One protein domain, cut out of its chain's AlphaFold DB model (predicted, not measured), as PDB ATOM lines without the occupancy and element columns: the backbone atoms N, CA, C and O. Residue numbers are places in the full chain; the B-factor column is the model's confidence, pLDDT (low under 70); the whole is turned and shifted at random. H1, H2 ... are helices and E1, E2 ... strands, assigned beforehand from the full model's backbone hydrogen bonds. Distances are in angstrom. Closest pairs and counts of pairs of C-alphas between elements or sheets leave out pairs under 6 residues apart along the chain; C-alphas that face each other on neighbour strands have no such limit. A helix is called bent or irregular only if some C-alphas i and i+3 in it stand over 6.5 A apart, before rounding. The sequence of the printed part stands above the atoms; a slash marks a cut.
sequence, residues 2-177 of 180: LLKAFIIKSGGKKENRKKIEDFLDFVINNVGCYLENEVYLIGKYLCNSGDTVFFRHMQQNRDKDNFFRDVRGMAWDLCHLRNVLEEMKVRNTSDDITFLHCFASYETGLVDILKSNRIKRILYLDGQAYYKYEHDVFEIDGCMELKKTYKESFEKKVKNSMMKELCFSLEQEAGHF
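Overview. This is residues 2 to 177 of the 180 residues of an uncharacterized protein of Roseburia faecis (UniProt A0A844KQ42). Three short helices, H1, H2 and H3, pack together as the core, with H8 on H1 and H7 on H2. The long helix H5 runs along this body and on past it to a two-stranded hairpin, E1 and E2, at the far end; residues 92 to 107 fold back from there to H6, which packs on H4. The printed part has 176 residues, in the order H1 to H6, E1, E2, H7, H8; the sheet E1 - E2 is antiparallel and the class is mostly helix. It is compact, with a radius of gyration of the C-alphas of 17.0 A and spans of 54 by 38 by 34 A.

Arrangement. Begin at the hairpin of E1, residues 119 to 125, and E2, residues 128 to 133: they are antiparallel, with N 123 and O 130 2.9 A apart, within hydrogen-bond range. Its closest C-alphas to H5, residues 64 to 91, are Ala 129 and Lys 89, 5.7 A. H5, with residues 71 to 75 alone, only just touches H1, residues 2 to 10, with 3 pairs of C-alphas within 8 A, closest Val 71 and Leu 2, 7.1 A. H1 is the hub, touching four helices. It touches H3, residues 36 to 47, the same way at a shallow tilt of 20 degrees, closest Lys 9 and Leu 46, 5.8 A. H1 and H2, residues 16 to 31, form a helical hairpin, closest Ile 8 and Lys 19, 6.5 A; H2 and H3 form another, closest Asn 16 and Cys 47, 5.2 A. H8, residues 163 to 175, touches H1, closest Ala 174 and Ile 7, 5.7 A. H7, residues 146 to 153, only just touches H2, with 3 pairs within 8 A, closest Ser 153 and Ile 28, 7.2 A. H4, residues 53 to 57, touches H6, residues 108 to 116, closest Phe 54 and Gly 109, 4.0 A. O i to N i+4 pairs are all within hydrogen-bond range in H1, H2, H3, H6 and H8; H5 has 23 of 24, H7 2 of 4, and H4 0 of 1, with 1 of 2 O i to N i+3 pairs.

Along the chain. Find C-alpha 64 at (408.139, 247.674, 861.423); from there H5 runs 40.7 A to C-alpha 91 at (437.082, 260.548, 835.911). H2 measures 21.1 A, H8 18.1 A, E1 16.8 A, H3 16.6 A and E2 16.2 A. H4 is irregular: C-alphas 54 and 57 are 7.5 A apart.

Size, cuts and confidence. The C-alphas farthest apart, Asp 96 and His 176, are 54.7 A apart. The printed part has no cut; its long links are H5 to H6 and E2 to H7. Look for pLDDT under 70 at residues 49 to 51 and 154 to 161.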
ATOM      1  N   LEU A   2     423.559 251.189 859.791       96.44
ATOM      2  CA  LEU A   2     422.374 251.854 860.378       96.44
ATOM      3  C   LEU A   2     421.576 250.956 861.340       96.44
ATOM      4  O   LEU A   2     421.357 251.331 862.487       96.44
ATOM      5  N   LEU A   3     421.217 249.736 860.925       97.12
ATOM      6  CA  LEU A   3     420.492 248.795 861.792       97.12
ATOM      7  C   LEU A   3     421.252 248.486 863.088       97.12
ATOM      8  O   LEU A   3     420.669 248.533 864.166       97.12
ATOM      9  N   LYS A   4     422.568 248.244 863.010       96.88
ATOM     10  CA  LYS A   4     423.372 247.989 864.211       96.88
ATOM     11  C   LYS A   4     423.416 249.203 865.137       96.88
ATOM     12  O   LYS A   4     423.296 249.039 866.346       96.88
ATOM     13  N   ALA A   5     423.534 250.409 864.585       96.31
ATOM     14  CA  ALA A   5     423.480 251.635 865.369       96.31
ATOM     15  C   ALA A   5     422.140 251.780 866.107       96.31
ATOM     16  O   ALA A   5     422.122 252.085 867.299       96.31
ATOM     17  N   PHE A   6     421.025 251.504 865.423       96.88
ATOM     18  CA  PHE A   6     419.695 251.497 866.035       96.88
ATOM     19  C   PHE A   6     419.597 250.486 867.181       96.88
ATOM     20  O   PHE A   6     419.148 250.843 868.267       96.88
ATOM     21  N   ILE A   7     420.061 249.255 866.962       97.44
ATOM     22  CA  ILE A   7     420.085 248.185 867.968       97.44
ATOM     23  C   ILE A   7     420.903 248.608 869.196       97.44
ATOM     24  O   ILE A   7     420.413 248.524 870.319       97.44
ATOM     25  N   ILE A   8     422.123 249.123 869.000       96.31
ATOM     26  CA  ILE A   8     422.993 249.582 870.097       96.31
ATOM     27  C   ILE A   8     422.322 250.710 870.884       96.31
ATOM     28  O   ILE A   8     422.334 250.691 872.114       96.31
ATOM     29  N   LYS A   9     421.722 251.684 870.190       93.69
ATOM     30  CA  LYS A   9     421.022 252.801 870.835       93.69
ATOM     31  C   LYS A   9     419.770 252.346 871.586       93.69
ATOM     32  O   LYS A   9     419.430 252.931 872.610       93.69
ATOM     33  N   SER A  10     419.114 251.304 871.086       93.75
ATOM     34  CA  SER A  10     417.881 250.741 871.637       93.75
ATOM     35  C   SER A  10     418.113 249.787 872.813       93.75
ATOM     36  O   SER A  10     417.248 249.667 873.678       93.75
ATOM     37  N   GLY A  11     419.280 249.143 872.883       87.75
ATOM     38  CA  GLY A  11     419.637 248.117 873.870       87.75
ATOM     39  C   GLY A  11     419.909 248.605 875.302       87.75
ATOM     40  O   GLY A  11     420.512 247.873 876.080       87.75
ATOM     41  N   GLY A  12     419.494 249.823 875.664       80.12
ATOM     42  CA  GLY A  12     419.559 250.351 877.033       80.12
ATOM     43  C   GLY A  12     420.626 251.425 877.284       80.12
ATOM     44  O   GLY A  12     421.298 251.921 876.376       80.12
ATOM     45  N   LYS A  13     420.761 251.834 878.555       82.75
ATOM     46  CA  LYS A  13     421.707 252.880 878.975       82.75
ATOM     47  C   LYS A  13     423.135 252.331 879.001       82.75
ATOM     48  O   LYS A  13     423.534 251.662 879.947       82.75
ATOM     49  N   LYS A  14     423.905 252.668 877.970       87.06
ATOM     50  CA  LYS A  14     425.365 252.527 877.915       87.06
ATOM     51  C   LYS A  14     426.018 253.904 877.857       87.06
ATOM     52  O   LYS A  14     425.435 254.837 877.296       87.06
ATOM     53  N   GLU A  15     427.229 254.010 878.395       90.50
ATOM     54  CA  GLU A  15     428.087 255.178 878.190       90.50
ATOM     55  C   GLU A  15     428.361 255.382 876.691       90.50
ATOM     56  O   GLU A  15     428.463 254.416 875.928       90.50
ATOM     57  N   ASN A  16     428.480 256.640 876.264       89.94
ATOM     58  CA  ASN A  16     428.711 257.019 874.869       89.94
ATOM     59  C   ASN A  16     429.942 256.329 874.267       89.94
ATOM     60  O   ASN A  16     429.829 255.709 873.207       89.94
ATOM     61  N   ARG A  17     431.072 256.329 874.987       92.12
ATOM     62  CA  ARG A  17     432.296 255.629 874.575       92.12
ATOM     63  C   ARG A  17     432.034 254.152 874.288       92.12
ATOM     64  O   ARG A  17     432.454 253.647 873.252       92.12
ATOM     65  N   LYS A  18     431.302 253.468 875.174       93.62
ATOM     66  CA  LYS A  18     431.029 252.035 875.018       93.62
ATOM     67  C   LYS A  18     430.132 251.739 873.815       93.62
ATOM     68  O   LYS A  18     430.338 250.745 873.131       93.62
ATOM     69  N   LYS A  19     429.164 252.610 873.510       94.69
ATOM     70  CA  LYS A  19     428.343 252.478 872.292       94.69
ATOM     71  C   LYS A  19     429.178 252.621 871.022       94.69
ATOM     72  O   LYS A  19     428.941 251.882 870.070       94.69
ATOM     73  N   ILE A  20     430.112 253.574 871.003       95.06
ATOM     74  CA  ILE A  20     431.022 253.780 869.870       95.06
ATOM     75  C   ILE A  20     431.949 252.578 869.716       95.06
ATOM     76  O   ILE A  20     432.064 252.062 868.612       95.06
ATOM     77  N   GLU A  21     432.540 252.085 870.803       95.00
ATOM     78  CA  GLU A  21     433.368 250.876 870.787       95.00
ATOM     79  C   GLU A  21     432.592 249.664 870.241       95.00
ATOM     80  O   GLU A  21     432.999 249.093 869.236       95.00
ATOM     81  N   ASP A  22     431.412 249.349 870.793       95.31
ATOM     82  CA  ASP A  22     430.575 248.232 870.316       95.31
ATOM     83  C   ASP A  22     430.218 248.364 868.819       95.31
ATOM     84  O   ASP A  22     430.060 247.370 868.102       95.31
ATOM     85  N   PHE A  23     430.053 249.598 868.334       96.00
ATOM     86  CA  PHE A  23     429.777 249.866 866.929       96.00
ATOM     87  C   PHE A  23     431.016 249.686 866.047       96.00
ATOM     88  O   PHE A  23     430.914 249.078 864.981       96.00
ATOM     89  N   LEU A  24     432.175 250.191 866.470       94.38
ATOM     90  CA  LEU A  24     433.422 250.045 865.725       94.38
ATOM     91  C   LEU A  24     433.864 248.577 865.662       94.38
ATOM     92  O   LEU A  24     434.281 248.122 864.597       94.38
ATOM     93  N   ASP A  25     433.697 247.819 866.749       93.12
ATOM     94  CA  ASP A  25     433.933 246.372 866.776       93.12
ATOM     95  C   ASP A  25     433.085 245.660 865.720       93.12
ATOM     96  O   ASP A  25     433.581 244.806 864.984       93.12
ATOM     97  N   PHE A  26     431.813 246.041 865.587       93.38
ATOM     98  CA  PHE A  26     430.945 245.520 864.533       93.38
ATOM     99  C   PHE A  26     431.419 245.926 863.127       93.38
ATOM    100  O   PHE A  26     431.404 245.108 862.203       93.38
ATOM    101  N   VAL A  27     431.843 247.180 862.935       91.81
ATOM    102  CA  VAL A  27     432.353 247.664 861.640       91.81
ATOM    103  C   VAL A  27     433.569 246.849 861.199       91.81
ATOM    104  O   VAL A  27     433.622 246.417 860.049       91.81
ATOM    105  N   ILE A  28     434.504 246.572 862.107       88.25
ATOM    106  CA  ILE A  28     435.690 245.764 861.807       88.25
ATOM    107  C   ILE A  28     435.320 244.305 861.574       88.25
ATOM    108  O   ILE A  28     435.635 243.753 860.523       88.25
ATOM    109  N   ASN A  29     434.661 243.676 862.546       87.19
ATOM    110  CA  ASN A  29     434.555 242.219 862.592       87.19
ATOM    111  C   ASN A  29     433.431 241.662 861.711       87.19
ATOM    112  O   ASN A  29     433.492 240.501 861.313       87.19
ATOM    113  N   ASN A  30     432.405 242.462 861.405       88.25
ATOM    114  CA  ASN A  30     431.248 242.008 860.634       88.25
ATOM    115  C   ASN A  30     431.137 242.683 859.267       88.25
ATOM    116  O   ASN A  30     430.768 242.013 858.309       88.25
ATOM    117  N   VAL A  31     431.419 243.987 859.159       87.81
ATOM    118  CA  VAL A  31     431.297 244.710 857.878       87.81
ATOM    119  C   VAL A  31     432.589 244.620 857.065       87.81
ATOM    120  O   VAL A  31     432.539 244.411 855.856       87.81
ATOM    121  N   GLY A  32     433.744 244.766 857.716       83.69
ATOM    122  CA  GLY A  32     435.052 244.698 857.067       83.69
ATOM    123  C   GLY A  32     435.408 245.926 856.221       83.69
ATOM    124  O   GLY A  32     436.350 245.860 855.434       83.69
ATOM    125  N   CYS A  33     434.680 247.042 856.353       82.94
ATOM    126  CA  CYS A  33     435.032 248.306 855.706       82.94
ATOM    127  C   CYS A  33     434.819 249.508 856.635       82.94
ATOM    128  O   CYS A  33     433.771 249.649 857.265       82.94
ATOM    129  N   TYR A  34     435.822 250.385 856.709       87.75
ATOM    130  CA  TYR A  34     435.750 251.627 857.475       87.75
ATOM    131  C   TYR A  34     435.343 252.786 856.570       87.75
ATOM    132  O   TYR A  34     436.129 253.264 855.754       87.75
ATOM    133  N   LEU A  35     434.101 253.228 856.720       90.50
ATOM    134  CA  LEU A  35     433.543 254.363 855.994       90.50
ATOM    135  C   LEU A  35     433.565 255.591 856.916       90.50
ATOM    136  O   LEU A  35     432.643 255.768 857.708       90.50
ATOM    137  N   GLU A  36     434.644 256.386 856.868       91.12
ATOM    138  CA  GLU A  36     434.956 257.446 857.856       91.12
ATOM    139  C   GLU A  36     433.763 258.374 858.135       91.12
ATOM    140  O   GLU A  36     433.404 258.595 859.293       91.12
ATOM    141  N   ASN A  37     433.098 258.856 857.082       93.75
ATOM    142  CA  ASN A  37     431.969 259.767 857.228       93.75
ATOM    143  C   ASN A  37     430.754 259.103 857.886       93.75
ATOM    144  O   ASN A  37     430.199 259.626 858.849       93.75
ATOM    145  N   GLU A  38     430.345 257.932 857.401       94.56
ATOM    146  CA  GLU A  38     429.217 257.181 857.946       94.56
ATOM    147  C   GLU A  38     429.471 256.741 859.389       94.56
ATOM    148  O   GLU A  38     428.552 256.773 860.209       94.56
ATOM    149  N   VAL A  39     430.709 256.360 859.718       95.06
ATOM    150  CA  VAL A  39     431.107 256.022 861.087       95.06
ATOM    151  C   VAL A  39     430.983 257.241 862.000       95.06
ATOM    152  O   VAL A  39     430.393 257.122 863.074       95.06
ATOM    153  N   TYR A  40     431.458 258.415 861.576       95.06
ATOM    154  CA  TYR A  40     431.315 259.650 862.348       95.06
ATOM    155  C   TYR A  40     429.843 260.051 862.549       95.06
ATOM    156  O   TYR A  40     429.415 260.292 863.680       95.06
ATOM    157  N   LEU A  41     429.040 260.064 861.477       95.12
ATOM    158  CA  LEU A  41     427.611 260.399 861.540       95.12
ATOM    159  C   LEU A  41     426.850 259.454 862.482       95.12
ATOM    160  O   LEU A  41     426.022 259.897 863.282       95.12
ATOM    161  N   ILE A  42     427.156 258.155 862.437       95.62
ATOM    162  CA  ILE A  42     426.579 257.171 863.356       95.62
ATOM    163  C   ILE A  42     427.074 257.382 864.789       95.62
ATOM    164  O   ILE A  42     426.274 257.288 865.721       95.62
ATOM    165  N   GLY A  43     428.356 257.698 864.988       94.81
ATOM    166  CA  GLY A  43     428.900 258.046 866.300       94.81
ATOM    167  C   GLY A  43     428.124 259.195 866.943       94.81
ATOM    168  O   GLY A  43     427.690 259.078 868.094       94.81
ATOM    169  N   LYS A  44     427.834 260.247 866.165       92.88
ATOM    170  CA  LYS A  44     426.986 261.358 866.613       92.88
ATOM    171  C   LYS A  44     425.587 260.900 867.017       92.88
ATOM    172  O   LYS A  44     425.108 261.242 868.101       92.88
ATOM    173  N   TYR A  45     424.952 260.079 866.178       93.75
ATOM    174  CA  TYR A  45     423.642 259.502 866.475       93.75
ATOM    175  C   TYR A  45     423.649 258.695 867.781       93.75
ATOM    176  O   TYR A  45     422.754 258.871 868.607       93.75
ATOM    177  N   LEU A  46     424.643 257.837 868.014       94.00
ATOM    178  CA  LEU A  46     424.732 256.998 869.218       94.00
ATOM    179  C   LEU A  46     424.874 257.816 870.511       94.00
ATOM    180  O   LEU A  46     424.341 257.419 871.557       94.00
ATOM    181  N   CYS A  47     425.554 258.958 870.420       90.12
ATOM    182  CA  CYS A  47     425.870 259.830 871.548       90.12
ATOM    183  C   CYS A  47     424.824 260.921 871.810       90.12
ATOM    184  O   CYS A  47     424.959 261.651 872.788       90.12
ATOM    185  N   ASN A  48     423.787 261.030 870.968       84.38
ATOM    186  CA  ASN A  48     422.852 262.167 870.952       84.38
ATOM    187  C   ASN A  48     423.566 263.523 870.793       84.38
ATOM    188  O   ASN A  48     423.093 264.541 871.291       84.38
ATOM    189  N   SER A  49     424.727 263.540 870.135       69.38
ATOM    190  CA  SER A  49     425.499 264.762 869.937       69.38
ATOM    191  C   SER A  49     425.088 265.418 868.621       69.38
ATOM    192  O   SER A  49     425.490 264.969 867.544       69.38
ATOM    193  N   GLY A  50     424.303 266.489 868.724       60.28
ATOM    194  CA  GLY A  50     423.749 267.226 867.591       60.28
ATOM    195  C   GLY A  50     422.464 266.584 867.068       60.28
ATOM    196  O   GLY A  50     422.475 265.439 866.620       60.28
ATOM    197  N   ASP A  51     421.362 267.332 867.114       63.12
ATOM    198  CA  ASP A  51     420.092 266.927 866.517       63.12
ATOM    199  C   ASP A  51     420.231 266.905 864.999       63.12
ATOM    200  O   ASP A  51     420.217 267.938 864.333       63.12
ATOM    201  N   THR A  52     420.390 265.710 864.448       73.56
ATOM    202  CA  THR A  52     420.433 265.505 863.002       73.56
ATOM    203  C   THR A  52     419.058 265.065 862.510       73.56
ATOM    204  O   THR A  52     418.569 263.988 862.878       73.56
ATOM    205  N   VAL A  53     418.451 265.867 861.641       88.69
ATOM    206  CA  VAL A  53     417.155 265.599 861.000       88.69
ATOM    207  C   VAL A  53     417.198 264.278 860.231       88.69
ATOM    208  O   VAL A  53     416.196 263.566 860.181       88.69
ATOM    209  N   PHE A  54     418.364 263.903 859.700       93.00
ATOM    210  CA  PHE A  54     418.566 262.649 858.974       93.00
ATOM    211  C   PHE A  54     418.192 261.406 859.796       93.00
ATOM    212  O   PHE A  54     417.517 260.506 859.304       93.00
ATOM    213  N   PHE A  55     418.552 261.375 861.082       93.50
ATOM    214  CA  PHE A  55     418.310 260.225 861.958       93.50
ATOM    215  C   PHE A  55     416.939 260.244 862.660       93.50
ATOM    216  O   PHE A  55     416.657 259.356 863.469       93.50
ATOM    217  N   ARG A  56     416.050 261.202 862.339       91.12
ATOM    218  CA  ARG A  56     414.733 261.362 862.995       91.12
ATOM    219  C   ARG A  56     413.862 260.106 862.952       91.12
ATOM    220  O   ARG A  56     413.063 259.877 863.851       91.12
ATOM    221  N   HIS A  57     414.031 259.293 861.912       91.12
ATOM    222  CA  HIS A  57     413.232 258.095 861.667       91.12
ATOM    223  C   HIS A  57     413.768 256.842 862.370       91.12
ATOM    224  O   HIS A  57     413.077 255.827 862.421       91.12
ATOM    225  N   MET A  58     414.957 256.910 862.977       93.12
ATOM    226  CA  MET A  58     415.578 255.794 863.695       93.12
ATOM    227  C   MET A  58     415.167 255.764 865.175       93.12
ATOM    228  O   MET A  58     415.998 255.944 866.071       93.12
ATOM    229  N   GLN A  59     413.871 255.552 865.416       91.75
ATOM    230  CA  GLN A  59     413.237 255.552 866.740       91.75
ATOM    231  C   GLN A  59     412.566 254.208 867.059       91.75
ATOM    232  O   GLN A  59     412.062 253.528 866.166       91.75
ATOM    233  N   GLN A  60     412.555 253.840 868.346       93.56
ATOM    234  CA  GLN A  60     411.863 252.650 868.857       93.56
ATOM    235  C   GLN A  60     410.344 252.761 868.684       93.56
ATOM    236  O   GLN A  60     409.806 253.857 868.532       93.56
ATOM    237  N   ASN A  61     409.641 251.629 868.785       94.31
ATOM    238  CA  ASN A  61     408.175 251.562 868.805       94.31
ATOM    239  C   ASN A  61     407.490 252.130 867.549       94.31
ATOM    240  O   ASN A  61     406.292 252.434 867.574       94.31
ATOM    241  N   ARG A  62     408.237 252.277 866.454       95.19
ATOM    242  CA  ARG A  62     407.684 252.550 865.132       95.19
ATOM    243  C   ARG A  62     407.129 251.280 864.506       95.19
ATOM    244  O   ARG A  62     407.576 250.185 864.832       95.19
ATOM    245  N   ASP A  63     406.193 251.460 863.585       96.94
ATOM    246  CA  ASP A  63     405.746 250.403 862.681       96.94
ATOM    247  C   ASP A  63     406.936 249.786 861.927       96.94
ATOM    248  O   ASP A  63     407.786 250.514 861.390       96.94
ATOM    249  N   LYS A  64     407.005 248.451 861.933       96.12
ATOM    250  CA  LYS A  64     408.139 247.674 861.423       96.12
ATOM    251  C   LYS A  64     408.396 247.918 859.937       96.12
ATOM    252  O   LYS A  64     409.538 248.183 859.552       96.12
ATOM    253  N   ASP A  65     407.353 247.893 859.114       95.69
ATOM    254  CA  ASP A  65     407.483 248.030 857.661       95.69
ATOM    255  C   ASP A  65     407.901 249.447 857.266       95.69
ATOM    256  O   ASP A  65     408.839 249.637 856.482       95.69
ATOM    257  N   ASN A  66     407.276 250.459 857.871       96.50
ATOM    258  CA  ASN A  66     407.664 251.848 857.666       96.50
ATOM    259  C   ASN A  66     409.102 252.103 858.140       96.50
ATOM    260  O   ASN A  66     409.840 252.829 857.478       96.50
ATOM    261  N   PHE A  67     409.525 251.530 859.275       97.50
ATOM    262  CA  PHE A  67     410.908 251.641 859.759       97.50
ATOM    263  C   PHE A  67     411.913 251.082 858.752       97.50
ATOM    264  O   PHE A  67     412.846 251.791 858.375       97.50
ATOM    265  N   PHE A  68     411.722 249.852 858.270       97.12
ATOM    266  CA  PHE A  68     412.670 249.270 857.320       97.12
ATOM    267  C   PHE A  68     412.663 249.973 855.967       97.12
ATOM    268  O   PHE A  68     413.728 250.117 855.364       97.12
ATOM    269  N   ARG A  69     411.509 250.467 855.500       96.88
ATOM    270  CA  ARG A  69     411.449 251.317 854.303       96.88
ATOM    271  C   ARG A  69     412.320 252.563 854.469       96.88
ATOM    272  O   ARG A  69     413.151 252.836 853.605       96.88
ATOM    273  N   ASP A  70     412.167 253.278 855.579       96.06
ATOM    274  CA  ASP A  70     412.896 254.525 855.816       96.06
ATOM    275  C   ASP A  70     414.404 254.266 855.993       96.06
ATOM    276  O   ASP A  70     415.218 254.959 855.389       96.06
ATOM    277  N   VAL A  71     414.800 253.218 856.731       96.31
ATOM    278  CA  VAL A  71     416.219 252.842 856.898       96.31
ATOM    279  C   VAL A  71     416.871 252.458 855.567       96.31
ATOM    280  O   VAL A  71     418.037 252.790 855.342       96.31
ATOM    281  N   ARG A  72     416.147 251.787 854.662       95.88
ATOM    282  CA  ARG A  72     416.644 251.496 853.305       95.88
ATOM    283  C   ARG A  72     416.824 252.772 852.488       95.88
ATOM    284  O   ARG A  72     417.847 252.897 851.821       95.88
ATOM    285  N   GLY A  73     415.890 253.720 852.587       94.94
ATOM    286  CA  GLY A  73     416.031 255.052 851.987       94.94
ATOM    287  C   GLY A  73     417.283 255.774 852.491       94.94
ATOM    288  O   GLY A  73     418.130 256.166 851.699       94.94
ATOM    289  N   MET A  74     417.489 255.809 853.807       94.69
ATOM    290  CA  MET A  74     418.690 256.402 854.410       94.69
ATOM    291  C   MET A  74     419.987 255.709 853.963       94.69
ATOM    292  O   MET A  74     421.011 256.356 853.750       94.69
ATOM    293  N   ALA A  75     419.977 254.380 853.823       94.31
ATOM    294  CA  ALA A  75     421.130 253.646 853.308       94.31
ATOM    295  C   ALA A  75     421.422 254.000 851.839       94.31
ATOM    296  O   ALA A  75     422.588 254.106 851.457       94.31
ATOM    297  N   TRP A  76     420.376 254.194 851.034       93.56
ATOM    298  CA  TRP A  76     420.483 254.628 849.644       93.56
ATOM    299  C   TRP A  76     421.067 256.036 849.524       93.56
ATOM    300  O   TRP A  76     421.975 256.241 848.720       93.56
ATOM    301  N   ASP A  77     420.619 256.958 850.378       92.75
ATOM    302  CA  ASP A  77     421.120 258.332 850.464       92.75
ATOM    303  C   ASP A  77     422.629 258.373 850.751       92.75
ATOM    304  O   ASP A  77     423.396 258.991 850.011       92.75
ATOM    305  N   LEU A  78     423.085 257.647 851.782       93.25
ATOM    306  CA  LEU A  78     424.513 257.556 852.121       93.25
ATOM    307  C   LEU A  78     425.329 256.905 850.996       93.25
ATOM    308  O   LEU A  78     426.434 257.350 850.688       93.25
ATOM    309  N   CYS A  79     424.781 255.863 850.365       92.44
ATOM    310  CA  CYS A  79     425.412 255.199 849.228       92.44
ATOM    311  C   CYS A  79     425.588 256.161 848.043       92.44
ATOM    312  O   CYS A  79     426.667 256.222 847.458       92.44
ATOM    313  N   HIS A  80     424.567 256.964 847.728       89.75
ATOM    314  CA  HIS A  80     424.625 257.947 846.647       89.75
ATOM    315  C   HIS A  80     425.695 259.008 846.882       89.75
ATOM    316  O   HIS A  80     426.477 259.291 845.977       89.75
ATOM    317  N   LEU A  81     425.785 259.551 848.099       90.25
ATOM    318  CA  LEU A  81     426.827 260.523 848.433       90.25
ATOM    319  C   LEU A  81     428.236 259.948 848.248       90.25
ATOM    320  O   LEU A  81     429.129 260.647 847.773       90.25
ATOM    321  N   ARG A  82     428.433 258.668 848.574       89.94
ATOM    322  CA  ARG A  82     429.706 257.977 848.340       89.94
ATOM    323  C   ARG A  82     429.980 257.765 846.854       89.94
ATOM    324  O   ARG A  82     431.097 258.000 846.406       89.94
ATOM    325  N   ASN A  83     428.968 257.370 846.084       89.44
ATOM    326  CA  ASN A  83     429.112 257.129 844.649       89.44
ATOM    327  C   ASN A  83     429.553 258.386 843.888       89.44
ATOM    328  O   ASN A  83     430.382 258.270 842.996       89.44
ATOM    329  N   VAL A  84     429.102 259.581 844.287       89.00
ATOM    330  CA  VAL A  84     429.585 260.852 843.707       89.00
ATOM    331  C   VAL A  84     431.110 260.973 843.824       89.00
ATOM    332  O   VAL A  84     431.784 261.389 842.883       89.00
ATOM    333  N   LEU A  85     431.671 260.576 844.966       87.19
ATOM    334  CA  LEU A  85     433.112 260.609 845.201       87.19
ATOM    335  C   LEU A  85     433.851 259.550 844.374       87.19
ATOM    336  O   LEU A  85     434.913 259.836 843.816       87.19
ATOM    337  N   GLU A  86     433.279 258.353 844.252       86.25
ATOM    338  CA  GLU A  86     433.824 257.273 843.422       86.25
ATOM    339  C   GLU A  86     433.803 257.627 841.927       86.25
ATOM    340  O   GLU A  86     434.779 257.390 841.217       86.25
ATOM    341  N   GLU A  87     432.738 258.264 841.441       87.69
ATOM    342  CA  GLU A  87     432.649 258.773 840.070       87.69
ATOM    343  C   GLU A  87     433.677 259.879 839.817       87.69
ATOM    344  O   GLU A  87     434.347 259.879 838.780       87.69
ATOM    345  N   MET A  88     433.874 260.789 840.781       87.31
ATOM    346  CA  MET A  88     434.968 261.762 840.716       87.31
ATOM    347  C   MET A  88     436.322 261.061 840.577       87.31
ATOM    348  O   MET A  88     437.097 261.438 839.701       87.31
ATOM    349  N   LYS A  89     436.595 260.018 841.368       86.31
ATOM    350  CA  LYS A  89     437.840 259.239 841.264       86.31
ATOM    351  C   LYS A  89     438.033 258.634 839.875       86.31
ATOM    352  O   LYS A  89     439.102 258.782 839.297       86.31
ATOM    353  N   VAL A  90     437.009 257.983 839.325       86.12
ATOM    354  CA  VAL A  90     437.100 257.310 838.015       86.12
ATOM    355  C   VAL A  90     437.388 258.300 836.878       86.12
ATOM    356  O   VAL A  90     438.091 257.953 835.929       86.12
ATOM    357  N   ARG A  91     436.876 259.535 836.961       85.50
ATOM    358  CA  ARG A  91     437.082 260.548 835.911       85.50
ATOM    359  C   ARG A  91     438.380 261.342 836.060       85.50
ATOM    360  O   ARG A  91     438.919 261.783 835.051       85.50
ATOM    361  N   ASN A  92     438.893 261.509 837.278       83.88
ATOM    362  CA  ASN A  92     440.158 262.204 837.547       83.88
ATOM    363  C   ASN A  92     441.360 261.248 837.438       83.88
ATOM    364  O   ASN A  92     442.054 260.995 838.418       83.88
ATOM    365  N   THR A  93     441.576 260.691 836.245       77.56
ATOM    366  CA  THR A  93     442.715 259.802 835.929       77.56
ATOM    367  C   THR A  93     443.768 260.451 835.026       77.56
ATOM    368  O   THR A  93     444.809 259.847 834.784       77.56
ATOM    369  N   SER A  94     443.502 261.665 834.533       74.56
ATOM    370  CA  SER A  94     444.419 262.486 833.734       74.56
ATOM    371  C   SER A  94     444.775 263.761 834.498       74.56
ATOM    372  O   SER A  94     443.913 264.334 835.166       74.56
ATOM    373  N   ASP A  95     446.021 264.213 834.361       71.06
ATOM    374  CA  ASP A  95     446.557 265.376 835.075       71.06
ATOM    375  C   ASP A  95     446.120 266.725 834.467       71.06
ATOM    376  O   ASP A  95     446.237 267.763 835.116       71.06
ATOM    377  N   ASP A  96     445.563 266.729 833.250       83.31
ATOM    378  CA  ASP A  96     445.253 267.964 832.512       83.31
ATOM    379  C   ASP A  96     443.869 268.553 832.832       83.31
ATOM    380  O   ASP A  96     443.620 269.742 832.614       83.31
ATOM    381  N   ILE A  97     442.930 267.728 833.309       83.62
ATOM    382  CA  ILE A  97     441.535 268.128 833.534       83.62
ATOM    383  C   ILE A  97     441.052 267.585 834.872       83.62
ATOM    384  O   ILE A  97     440.963 266.377 835.076       83.62
ATOM    385  N   THR A  98     440.637 268.491 835.758       83.56
ATOM    386  CA  THR A  98     439.981 268.121 837.014       83.56
ATOM    387  C   THR A  98     438.460 268.124 836.865       83.56
ATOM    388  O   THR A  98     437.848 269.151 836.573       83.56
ATOM    389  N   PHE A  99     437.827 266.984 837.132       86.00
ATOM    390  CA  PHE A  99     436.376 266.829 837.202       86.00
ATOM    391  C   PHE A  99     435.882 266.967 838.645       86.00
ATOM    392  O   PHE A  99     436.204 266.152 839.510       86.00
ATOM    393  N   LEU A 100     435.033 267.960 838.903       85.81
ATOM    394  CA  LEU A 100     434.344 268.124 840.183       85.81
ATOM    395  C   LEU A 100     432.863 267.797 839.999       85.81
ATOM    396  O   LEU A 100     432.161 268.511 839.285       85.81
ATOM    397  N   HIS A 101     432.385 266.719 840.624       85.25
ATOM    398  CA  HIS A 101     430.955 266.419 840.640       85.25
ATOM    399  C   HIS A 101     430.283 267.220 841.753       85.25
ATOM    400  O   HIS A 101     430.856 267.447 842.821       85.25
ATOM    401  N   CYS A 102     429.053 267.652 841.500       80.75
ATOM    402  CA  CYS A 102     428.227 268.328 842.483       80.75
ATOM    403  C   CYS A 102     426.985 267.489 842.784       80.75
ATOM    404  O   CYS A 102     426.408 266.856 841.902       80.75
ATOM    405  N   PHE A 103     426.574 267.503 844.048       81.94
ATOM    406  CA  PHE A 103     425.308 266.938 844.490       81.94
ATOM    407  C   PHE A 103     424.462 268.067 845.065       81.94
ATOM    408  O   PHE A 103     424.891 268.763 845.987       81.94
ATOM    409  N   ALA A 104     423.272 268.266 844.505       82.69
ATOM    410  CA  ALA A 104     422.331 269.283 844.947       82.69
ATOM    411  C   ALA A 104     421.052 268.606 845.437       82.69
ATOM    412  O   ALA A 104     420.464 267.788 844.735       82.69
ATOM    413  N   SER A 105     420.616 268.958 846.644       85.50
ATOM    414  CA  SER A 105     419.370 268.464 847.223       85.50
ATOM    415  C   SER A 105     418.715 269.555 848.063       85.50
ATOM    416  O   SER A 105     419.401 270.332 848.728       85.50
ATOM    417  N   TYR A 106     417.385 269.600 848.024       88.62
ATOM    418  CA  TYR A 106     416.560 270.415 848.920       88.62
ATOM    419  C   TYR A 106     416.062 269.609 850.134       88.62
ATOM    420  O   TYR A 106     415.450 270.159 851.046       88.62
ATOM    421  N   GLU A 107     416.313 268.296 850.157       89.19
ATOM    422  CA  GLU A 107     415.920 267.434 851.270       89.19
ATOM    423  C   GLU A 107     416.773 267.770 852.500       89.19
ATOM    424  O   GLU A 107     418.005 267.822 852.449       89.19
ATOM    425  N   THR A 108     416.100 268.072 853.610       89.44
ATOM    426  CA  THR A 108     416.743 268.674 854.778       89.44
ATOM    427  C   THR A 108     417.644 267.701 855.526       89.44
ATOM    428  O   THR A 108     418.658 268.144 856.061       89.44
ATOM    429  N   GLY A 109     417.337 266.401 855.535       90.00
ATOM    430  CA  GLY A 109     418.197 265.364 856.105       90.00
ATOM    431  C   GLY A 109     419.524 265.210 855.354       90.00
ATOM    432  O   GLY A 109     420.579 265.142 855.982       90.00
ATOM    433  N   LEU A 110     419.502 265.228 854.021       89.81
ATOM    434  CA  LEU A 110     420.694 265.197 853.173       89.81
ATOM    435  C   LEU A 110     421.560 266.444 853.376       89.81
ATOM    436  O   LEU A 110     422.774 266.345 853.560       89.81
ATOM    437  N   VAL A 111     420.940 267.627 853.382       89.94
ATOM    438  CA  VAL A 111     421.648 268.890 853.641       89.94
ATOM    439  C   VAL A 111     422.283 268.897 855.037       89.94
ATOM    440  O   VAL A 111     423.393 269.405 855.201       89.94
ATOM    441  N   ASP A 112     421.600 268.331 856.028       89.31
ATOM    442  CA  ASP A 112     422.076 268.199 857.405       89.31
ATOM    443  C   ASP A 112     423.343 267.330 857.498       89.31
ATOM    444  O   ASP A 112     424.377 267.805 857.976       89.31
ATOM    445  N   ILE A 113     423.344 266.112 856.938       90.94
ATOM    446  CA  ILE A 113     424.542 265.250 856.980       90.94
ATOM    447  C   ILE A 113     425.719 265.816 856.182       90.94
ATOM    448  O   ILE A 113     426.859 265.717 856.637       90.94
ATOM    449  N   LEU A 114     425.464 266.473 855.044       90.00
ATOM    450  CA  LEU A 114     426.504 267.130 854.243       90.00
ATOM    451  C   LEU A 114     427.169 268.282 855.003       90.00
ATOM    452  O   LEU A 114     428.377 268.499 854.892       90.00
ATOM    453  N   LYS A 115     426.392 269.030 855.793       88.94
ATOM    454  CA  LYS A 115     426.916 270.107 856.638       88.94
ATOM    455  C   LYS A 115     427.581 269.584 857.907       88.94
ATOM    456  O   LYS A 115     428.488 270.253 858.393       88.94
ATOM    457  N   SER A 116     427.151 268.431 858.423       90.44
ATOM    458  CA  SER A 116     427.644 267.866 859.682       90.44
ATOM    459  C   SER A 116     429.092 267.374 859.615       90.44
ATOM    460  O   SER A 116     429.741 267.323 860.660       90.44
ATOM    461  N   ASN A 117     429.583 266.953 858.447       92.56
ATOM    462  CA  ASN A 117     430.970 266.521 858.284       92.56
ATOM    463  C   ASN A 117     431.461 266.783 856.857       92.56
ATOM    464  O   ASN A 117     431.324 265.955 855.957       92.56
ATOM    465  N   ARG A 118     431.999 267.981 856.632       91.69
ATOM    466  CA  ARG A 118     432.395 268.423 855.294       91.69
ATOM    467  C   ARG A 118     433.704 267.774 854.869       91.69
ATOM    468  O   ARG A 118     434.602 267.567 855.680       91.69
ATOM    469  N   ILE A 119     433.854 267.524 853.573       91.81
ATOM    470  CA  ILE A 119     435.151 267.153 853.003       91.81
ATOM    471  C   ILE A 119     436.038 268.402 852.990       91.81
ATOM    472  O   ILE A 119     435.695 269.403 852.364       91.81
ATOM    473  N   LYS A 120     437.179 268.346 853.683       93.50
ATOM    474  CA  LYS A 120     438.185 269.418 853.714       93.50
ATOM    475  C   LYS A 120     439.178 269.310 852.569       93.50
ATOM    476  O   LYS A 120     439.670 270.333 852.100       93.50
ATOM    477  N   ARG A 121     439.537 268.087 852.169       90.62
ATOM    478  CA  ARG A 121     440.531 267.828 851.117       90.62
ATOM    479  C   ARG A 121     440.200 266.554 850.356       90.62
ATOM    480  O   ARG A 121     439.711 265.594 850.947       90.62
ATOM    481  N   ILE A 122     440.529 266.558 849.072       88.56
ATOM    482  CA  ILE A 122     440.511 265.385 848.201       88.56
ATOM    483  C   ILE A 122     441.908 265.273 847.596       88.56
ATOM    484  O   ILE A 122     442.428 266.264 847.086       88.56
ATOM    485  N   LEU A 123     442.516 264.097 847.694       87.12
ATOM    486  CA  LEU A 123     443.800 263.779 847.078       87.12
ATOM    487  C   LEU A 123     443.599 262.614 846.116       87.12
ATOM    488  O   LEU A 123     443.176 261.542 846.544       87.12
ATOM    489  N   TYR A 124     443.939 262.824 844.848       83.19
ATOM    490  CA  TYR A 124     444.073 261.751 843.870       83.19
ATOM    491  C   TYR A 124     445.547 261.374 843.770       83.19
ATOM    492  O   TYR A 124     446.383 262.233 843.497       83.19
ATOM    493  N   LEU A 125     445.869 260.116 844.057       82.19
ATOM    494  CA  LEU A 125     447.232 259.594 844.024       82.19
ATOM    495  C   LEU A 125     447.189 258.141 843.555       82.19
ATOM    496  O   LEU A 125     446.412 257.354 844.093       82.19
ATOM    497  N   ASP A 126     447.998 257.794 842.555       81.81
ATOM    498  CA  ASP A 126     448.141 256.429 842.028       81.81
ATOM    499  C   ASP A 126     446.799 255.749 841.669       81.81
ATOM    500  O   ASP A 126     446.558 254.576 841.961       81.81
ATOM    501  N   GLY A 127     445.874 256.509 841.068       76.56
ATOM    502  CA  GLY A 127     444.533 256.027 840.705       76.56
ATOM    503  C   GLY A 127     443.592 255.787 841.896       76.56
ATOM    504  O   GLY A 127     442.497 255.247 841.722       76.56
ATOM    505  N   GLN A 128     443.996 256.183 843.104       80.88
ATOM    506  CA  GLN A 128     443.177 256.170 844.312       80.88
ATOM    507  C   GLN A 128     442.724 257.578 844.677       80.88
ATOM    508  O   GLN A 128     443.401 258.562 844.389       80.88
ATOM    509  N   ALA A 129     441.578 257.665 845.348       83.44
ATOM    510  CA  ALA A 129     441.092 258.903 845.933       83.44
ATOM    511  C   ALA A 129     441.070 258.783 847.453       83.44
ATOM    512  O   ALA A 129     440.535 257.824 848.011       83.44
ATOM    513  N   TYR A 130     441.633 259.787 848.110       86.81
ATOM    514  CA  TYR A 130     441.653 259.922 849.555       86.81
ATOM    515  C   TYR A 130     440.874 261.173 849.935       86.81
ATOM    516  O   TYR A 130     441.186 262.280 849.490       86.81
ATOM    517  N   TYR A 131     439.864 260.998 850.778       88.75
ATOM    518  CA  TYR A 131     439.000 262.079 851.237       88.75
ATOM    519  C   TYR A 131     439.324 262.368 852.692       88.75
ATOM    520  O   TYR A 131     439.269 261.467 853.526       88.75
ATOM    521  N   LYS A 132     439.655 263.621 853.012       91.62
ATOM    522  CA  LYS A 132     439.793 264.049 854.401       91.62
ATOM    523  C   LYS A 132     438.547 264.800 854.828       91.62
ATOM    524  O   LYS A 132     438.314 265.918 854.364       91.62
ATOM    525  N   TYR A 133     437.788 264.198 855.734       93.94
ATOM    526  CA  TYR A 133     436.646 264.835 856.372       93.94
ATOM    527  C   TYR A 133     437.076 265.791 857.491       93.94
ATOM    528  O   TYR A 133     438.206 265.748 857.988       93.94
ATOM    529  N   GLU A 134     436.172 266.705 857.829       95.12
ATOM    530  CA  GLU A 134     436.337 267.723 858.857       95.12
ATOM    531  C   GLU A 134     436.524 267.126 860.246       95.12
ATOM    532  O   GLU A 134     437.370 267.638 860.983       95.12
ATOM    533  N   HIS A 135     435.793 266.050 860.533       93.69
ATOM    534  CA  HIS A 135     435.770 265.353 861.805       93.69
ATOM    535  C   HIS A 135     435.979 263.849 861.644       93.69
ATOM    536  O   HIS A 135     435.624 263.250 860.623       93.69
ATOM    537  N   ASP A 136     436.504 263.249 862.706       92.38
ATOM    538  CA  ASP A 136     436.683 261.811 862.893       92.38
ATOM    539  C   ASP A 136     435.843 261.351 864.101       92.38
ATOM    540  O   ASP A 136     435.657 262.097 865.061       92.38
ATOM    541  N   VAL A 137     435.330 260.118 864.086       93.25
ATOM    542  CA  VAL A 137     434.573 259.539 865.211       93.25
ATOM    543  C   VAL A 137     435.347 259.574 866.530       93.25
ATOM    544  O   VAL A 137     434.740 259.714 867.591       93.25
ATOM    545  N   PHE A 138     436.677 259.489 866.483       93.19
ATOM    546  CA  PHE A 138     437.512 259.527 867.682       93.19
ATOM    547  C   PHE A 138     437.550 260.909 868.349       93.19
ATOM    548  O   PHE A 138     437.902 260.991 869.522       93.19
ATOM    549  N   GLU A 139     437.154 261.973 867.640       91.56
ATOM    550  CA  GLU A 139     437.029 263.333 868.187       91.56
ATOM    551  C   GLU A 139     435.776 263.506 869.060       91.56
ATOM    552  O   GLU A 139     435.630 264.531 869.720       91.56
ATOM    553  N   ILE A 140     434.874 262.517 869.095       90.00
ATOM    554  CA  ILE A 140     433.756 262.500 870.043       90.00
ATOM    555  C   ILE A 140     434.308 262.279 871.459       90.00
ATOM    556  O   ILE A 140     435.138 261.392 871.681       90.00
ATOM    557  N   ASP A 141     433.822 263.067 872.421       83.94
ATOM    558  CA  ASP A 141     434.276 263.042 873.814       83.94
ATOM    559  C   ASP A 141     434.405 261.612 874.370       83.94
ATOM    560  O   ASP A 141     433.485 260.792 874.303       83.94
ATOM    561  N   GLY A 142     435.586 261.311 874.920       81.94
ATOM    562  CA  GLY A 142     435.918 260.004 875.493       81.94
ATOM    563  C   GLY A 142     436.372 258.932 874.492       81.94
ATOM    564  O   GLY A 142     436.681 257.821 874.924       81.94
ATOM    565  N   CYS A 143     436.456 259.227 873.187       88.81
ATOM    566  CA  CYS A 143     436.782 258.229 872.154       88.81
ATOM    567  C   CYS A 143     438.214 258.299 871.600       88.81
ATOM    568  O   CYS A 143     438.625 257.376 870.897       88.81
ATOM    569  N   MET A 144     439.005 259.323 871.942       87.56
ATOM    570  CA  MET A 144     440.375 259.493 871.424       87.56
ATOM    571  C   MET A 144     441.284 258.283 871.680       87.56
ATOM    572  O   MET A 144     442.052 257.892 870.801       87.56
ATOM    573  N   GLU A 145     441.150 257.638 872.840       86.44
ATOM    574  CA  GLU A 145     441.923 256.443 873.207       86.44
ATOM    575  C   GLU A 145     441.634 255.235 872.298       86.44
ATOM    576  O   GLU A 145     442.495 254.378 872.102       86.44
ATOM    577  N   LEU A 146     440.443 255.171 871.687       88.44
ATOM    578  CA  LEU A 146     440.081 254.089 870.764       88.44
ATOM    579  C   LEU A 146     440.868 254.184 869.448       88.44
ATOM    580  O   LEU A 146     441.070 253.177 868.770       88.44
ATOM    581  N   LYS A 147     441.368 255.373 869.091       88.25
ATOM    582  CA  LYS A 147     442.014 255.624 867.797       88.25
ATOM    583  C   LYS A 147     443.182 254.684 867.525       88.25
ATOM    584  O   LYS A 147     443.317 254.187 866.408       88.25
ATOM    585  N   LYS A 148     444.019 254.425 868.534       84.69
ATOM    586  CA  LYS A 148     445.186 253.543 868.391       84.69
ATOM    587  C   LYS A 148     444.755 252.099 868.119       84.69
ATOM    588  O   LYS A 148     445.183 251.518 867.128       84.69
ATOM    589  N   THR A 149     443.856 251.573 868.950       84.81
ATOM    590  CA  THR A 149     443.349 250.193 868.877       84.81
ATOM    591  C   THR A 149     442.710 249.876 867.526       84.81
ATOM    592  O   THR A 149     442.948 248.821 866.933       84.81
ATOM    593  N   TYR A 150     441.898 250.802 867.018       83.88
ATOM    594  CA  TYR A 150     441.122 250.571 865.806       83.88
ATOM    595  C   TYR A 150     441.937 250.799 864.529       83.88
ATOM    596  O   TYR A 150     441.755 250.054 863.567       83.88
ATOM    597  N   LYS A 151     442.898 251.736 864.526       76.62
ATOM    598  CA  LYS A 151     443.774 251.984 863.366       76.62
ATOM    599  C   LYS A 151     444.534 250.727 862.926       76.62
ATOM    600  O   LYS A 151     444.545 250.419 861.743       76.62
ATOM    601  N   GLU A 152     445.101 249.984 863.873       72.00
ATOM    602  CA  GLU A 152     445.839 248.735 863.607       72.00
ATOM    603  C   GLU A 152     444.918 247.597 863.128       72.00
ATOM    604  O   GLU A 152     445.335 246.680 862.420       72.00
ATOM    605  N   SER A 153     443.641 247.651 863.503       73.81
ATOM    606  CA  SER A 153     442.678 246.586 863.230       73.81
ATOM    607  C   SER A 153     442.030 246.709 861.843       73.81
ATOM    608  O   SER A 153     441.685 245.688 861.247       73.81
ATOM    609  N   PHE A 154     441.933 247.919 861.276       68.44
ATOM    610  CA  PHE A 154     441.409 248.145 859.918       68.44
ATOM    611  C   PHE A 154     442.304 247.598 858.794       68.44
ATOM    612  O   PHE A 154     441.836 247.415 857.671       68.44
ATOM    613  N   GLU A 155     443.573 247.303 859.073       62.72
ATOM    614  CA  GLU A 155     444.523 246.777 858.083       62.72
ATOM    615  C   GLU A 155     444.338 245.268 857.819       62.72
ATOM    616  O   GLU A 155     444.818 244.732 856.815       62.72
ATOM    617  N   LYS A 156     443.590 244.560 858.679       57.31
ATOM    618  CA  LYS A 156     443.295 243.131 858.515       57.31
ATOM    619  C   LYS A 156     442.079 242.936 857.603       57.31
ATOM    620  O   LYS A 156     440.941 243.179 857.993       57.31
ATOM    621  N   LYS A 157     442.315 242.455 856.374       52.44
ATOM    622  CA  LYS A 157     441.256 242.114 855.404       52.44
ATOM    623  C   LYS A 157     440.294 241.064 855.974       52.44
ATOM    624  O   LYS A 157     440.703 239.935 856.245       52.44
ATOM    625  N   VAL A 158     439.008 241.397 856.054       53.09
ATOM    626  CA  VAL A 158     437.932 240.435 856.338       53.09
ATOM    627  C   VAL A 158     437.378 239.881 855.024       53.09
ATOM    628  O   VAL A 158     437.216 240.603 854.039       53.09
ATOM    629  N   LYS A 159     437.122 238.566 854.986       51.22
ATOM    630  CA  LYS A 159     436.518 237.886 853.835       51.22
ATOM    631  C   LYS A 159     435.085 238.374 853.632       51.22
ATOM    632  O   LYS A 159     434.249 238.281 854.523       51.22
ATOM    633  N   ASN A 160     434.816 238.843 852.420       54.94
ATOM    634  CA  ASN A 160     433.501 239.259 851.965       54.94
ATOM    635  C   ASN A 160     432.632 238.012 851.718       54.94
ATOM    636  O   ASN A 160     432.638 237.442 850.629       54.94
ATOM    637  N   SER A 161     431.927 237.538 852.742       53.69
ATOM    638  CA  SER A 161     430.882 236.522 852.591       53.69
ATOM    639  C   SER A 161     429.795 236.756 853.634       53.69
ATOM    640  O   SER A 161     430.115 236.907 854.806       53.69
ATOM    641  N   MET A 162     428.531 236.752 853.189       73.69
ATOM    642  CA  MET A 162     427.297 236.807 853.997       73.69
ATOM    643  C   MET A 162     426.714 238.194 854.351       73.69
ATOM    644  O   MET A 162     425.907 238.292 855.268       73.69
ATOM    645  N   MET A 163     426.973 239.267 853.584       82.69
ATOM    646  CA  MET A 163     426.295 240.570 853.817       82.69
ATOM    647  C   MET A 163     424.763 240.489 853.787       82.69
ATOM    648  O   MET A 163     424.096 241.172 854.560       82.69
ATOM    649  N   LYS A 164     424.190 239.637 852.926       85.62
ATOM    650  CA  LYS A 164     422.737 239.409 852.893       85.62
ATOM    651  C   LYS A 164     422.227 238.793 854.197       85.62
ATOM    652  O   LYS A 164     421.222 239.254 854.725       85.62
ATOM    653  N   GLU A 165     422.929 237.793 854.721       90.12
ATOM    654  CA  GLU A 165     422.554 237.115 855.967       90.12
ATOM    655  C   GLU A 165     422.763 238.029 857.176       90.12
ATOM    656  O   GLU A 165     421.900 238.084 858.043       90.12
ATOM    657  N   LEU A 166     423.843 238.818 857.187       91.00
ATOM    658  CA  LEU A 166     424.084 239.832 858.212       91.00
ATOM    659  C   LEU A 166     422.979 240.895 858.221       91.00
ATOM    660  O   LEU A 166     422.489 241.278 859.280       91.00
ATOM    661  N   CYS A 167     422.569 241.387 857.050       91.88
ATOM    662  CA  CYS A 167     421.440 242.311 856.961       91.88
ATOM    663  C   CYS A 167     420.159 241.665 857.492       91.88
ATOM    664  O   CYS A 167     419.482 242.276 858.314       91.88
ATOM    665  N   PHE A 168     419.864 240.428 857.086       93.38
ATOM    666  CA  PHE A 168     418.694 239.699 857.569       93.38
ATOM    667  C   PHE A 168     418.716 239.517 859.094       93.38
ATOM    668  O   PHE A 168     417.722 239.811 859.754       93.38
ATOM    669  N   SER A 169     419.849 239.113 859.680       95.12
ATOM    670  CA  SER A 169     419.970 238.938 861.132       95.12
ATOM    671  C   SER A 169     419.768 240.255 861.884       95.12
ATOM    672  O   SER A 169     419.098 240.282 862.912       95.12
ATOM    673  N   LEU A 170     420.300 241.361 861.353       96.62
ATOM    674  CA  LEU A 170     420.122 242.691 861.934       96.62
ATOM    675  C   LEU A 170     418.684 243.205 861.797       96.62
ATOM    676  O   LEU A 170     418.212 243.894 862.696       96.62
ATOM    677  N   GLU A 171     417.978 242.894 860.707       96.62
ATOM    678  CA  GLU A 171     416.554 243.222 860.571       96.62
ATOM    679  C   GLU A 171     415.712 242.454 861.606       96.62
ATOM    680  O   GLU A 171     414.828 243.044 862.228       96.62
ATOM    681  N   GLN A 172     416.017 241.177 861.870       96.56
ATOM    682  CA  GLN A 172     415.345 240.422 862.937       96.56
ATOM    683  C   GLN A 172     415.629 241.016 864.323       96.56
ATOM    684  O   GLN A 172     414.692 241.293 865.071       96.56
ATOM    685  N   GLU A 173     416.901 241.286 864.638       97.00
ATOM    686  CA  GLU A 173     417.309 241.870 865.923       97.00
ATOM    687  C   GLU A 173     416.681 243.260 866.140       97.00
ATOM    688  O   GLU A 173     416.143 243.544 867.210       97.00
ATOM    689  N   ALA A 174     416.674 244.114 865.110       97.12
ATOM    690  CA  ALA A 174     416.018 245.420 865.151       97.12
ATOM    691  C   ALA A 174     414.497 245.299 865.343       97.12
ATOM    692  O   ALA A 174     413.902 246.125 866.035       97.12
ATOM    693  N   GLY A 175     413.880 244.259 864.774       96.38
ATOM    694  CA  GLY A 175     412.451 243.980 864.887       96.38
ATOM    695  C   GLY A 175     411.949 243.862 866.327       96.38
ATOM    696  O   GLY A 175     410.811 244.237 866.589       96.38
ATOM    697  N   HIS A 176     412.792 243.437 867.274       96.31
ATOM    698  CA  HIS A 176     412.429 243.355 868.697       96.31
ATOM    699  C   HIS A 176     412.156 244.717 869.353       96.31
ATOM    700  O   HIS A 176     411.527 244.771 870.407       96.31
ATOM    701  N   PHE A 177     412.612 245.815 868.745       95.94
ATOM    702  CA  PHE A 177     412.417 247.179 869.249       95.94
ATOM    703  C   PHE A 177     411.314 247.948 868.503       95.94
ATOM    704  O   PHE A 177     411.124 249.146 868.739       95.94
TER     705      PHE A 177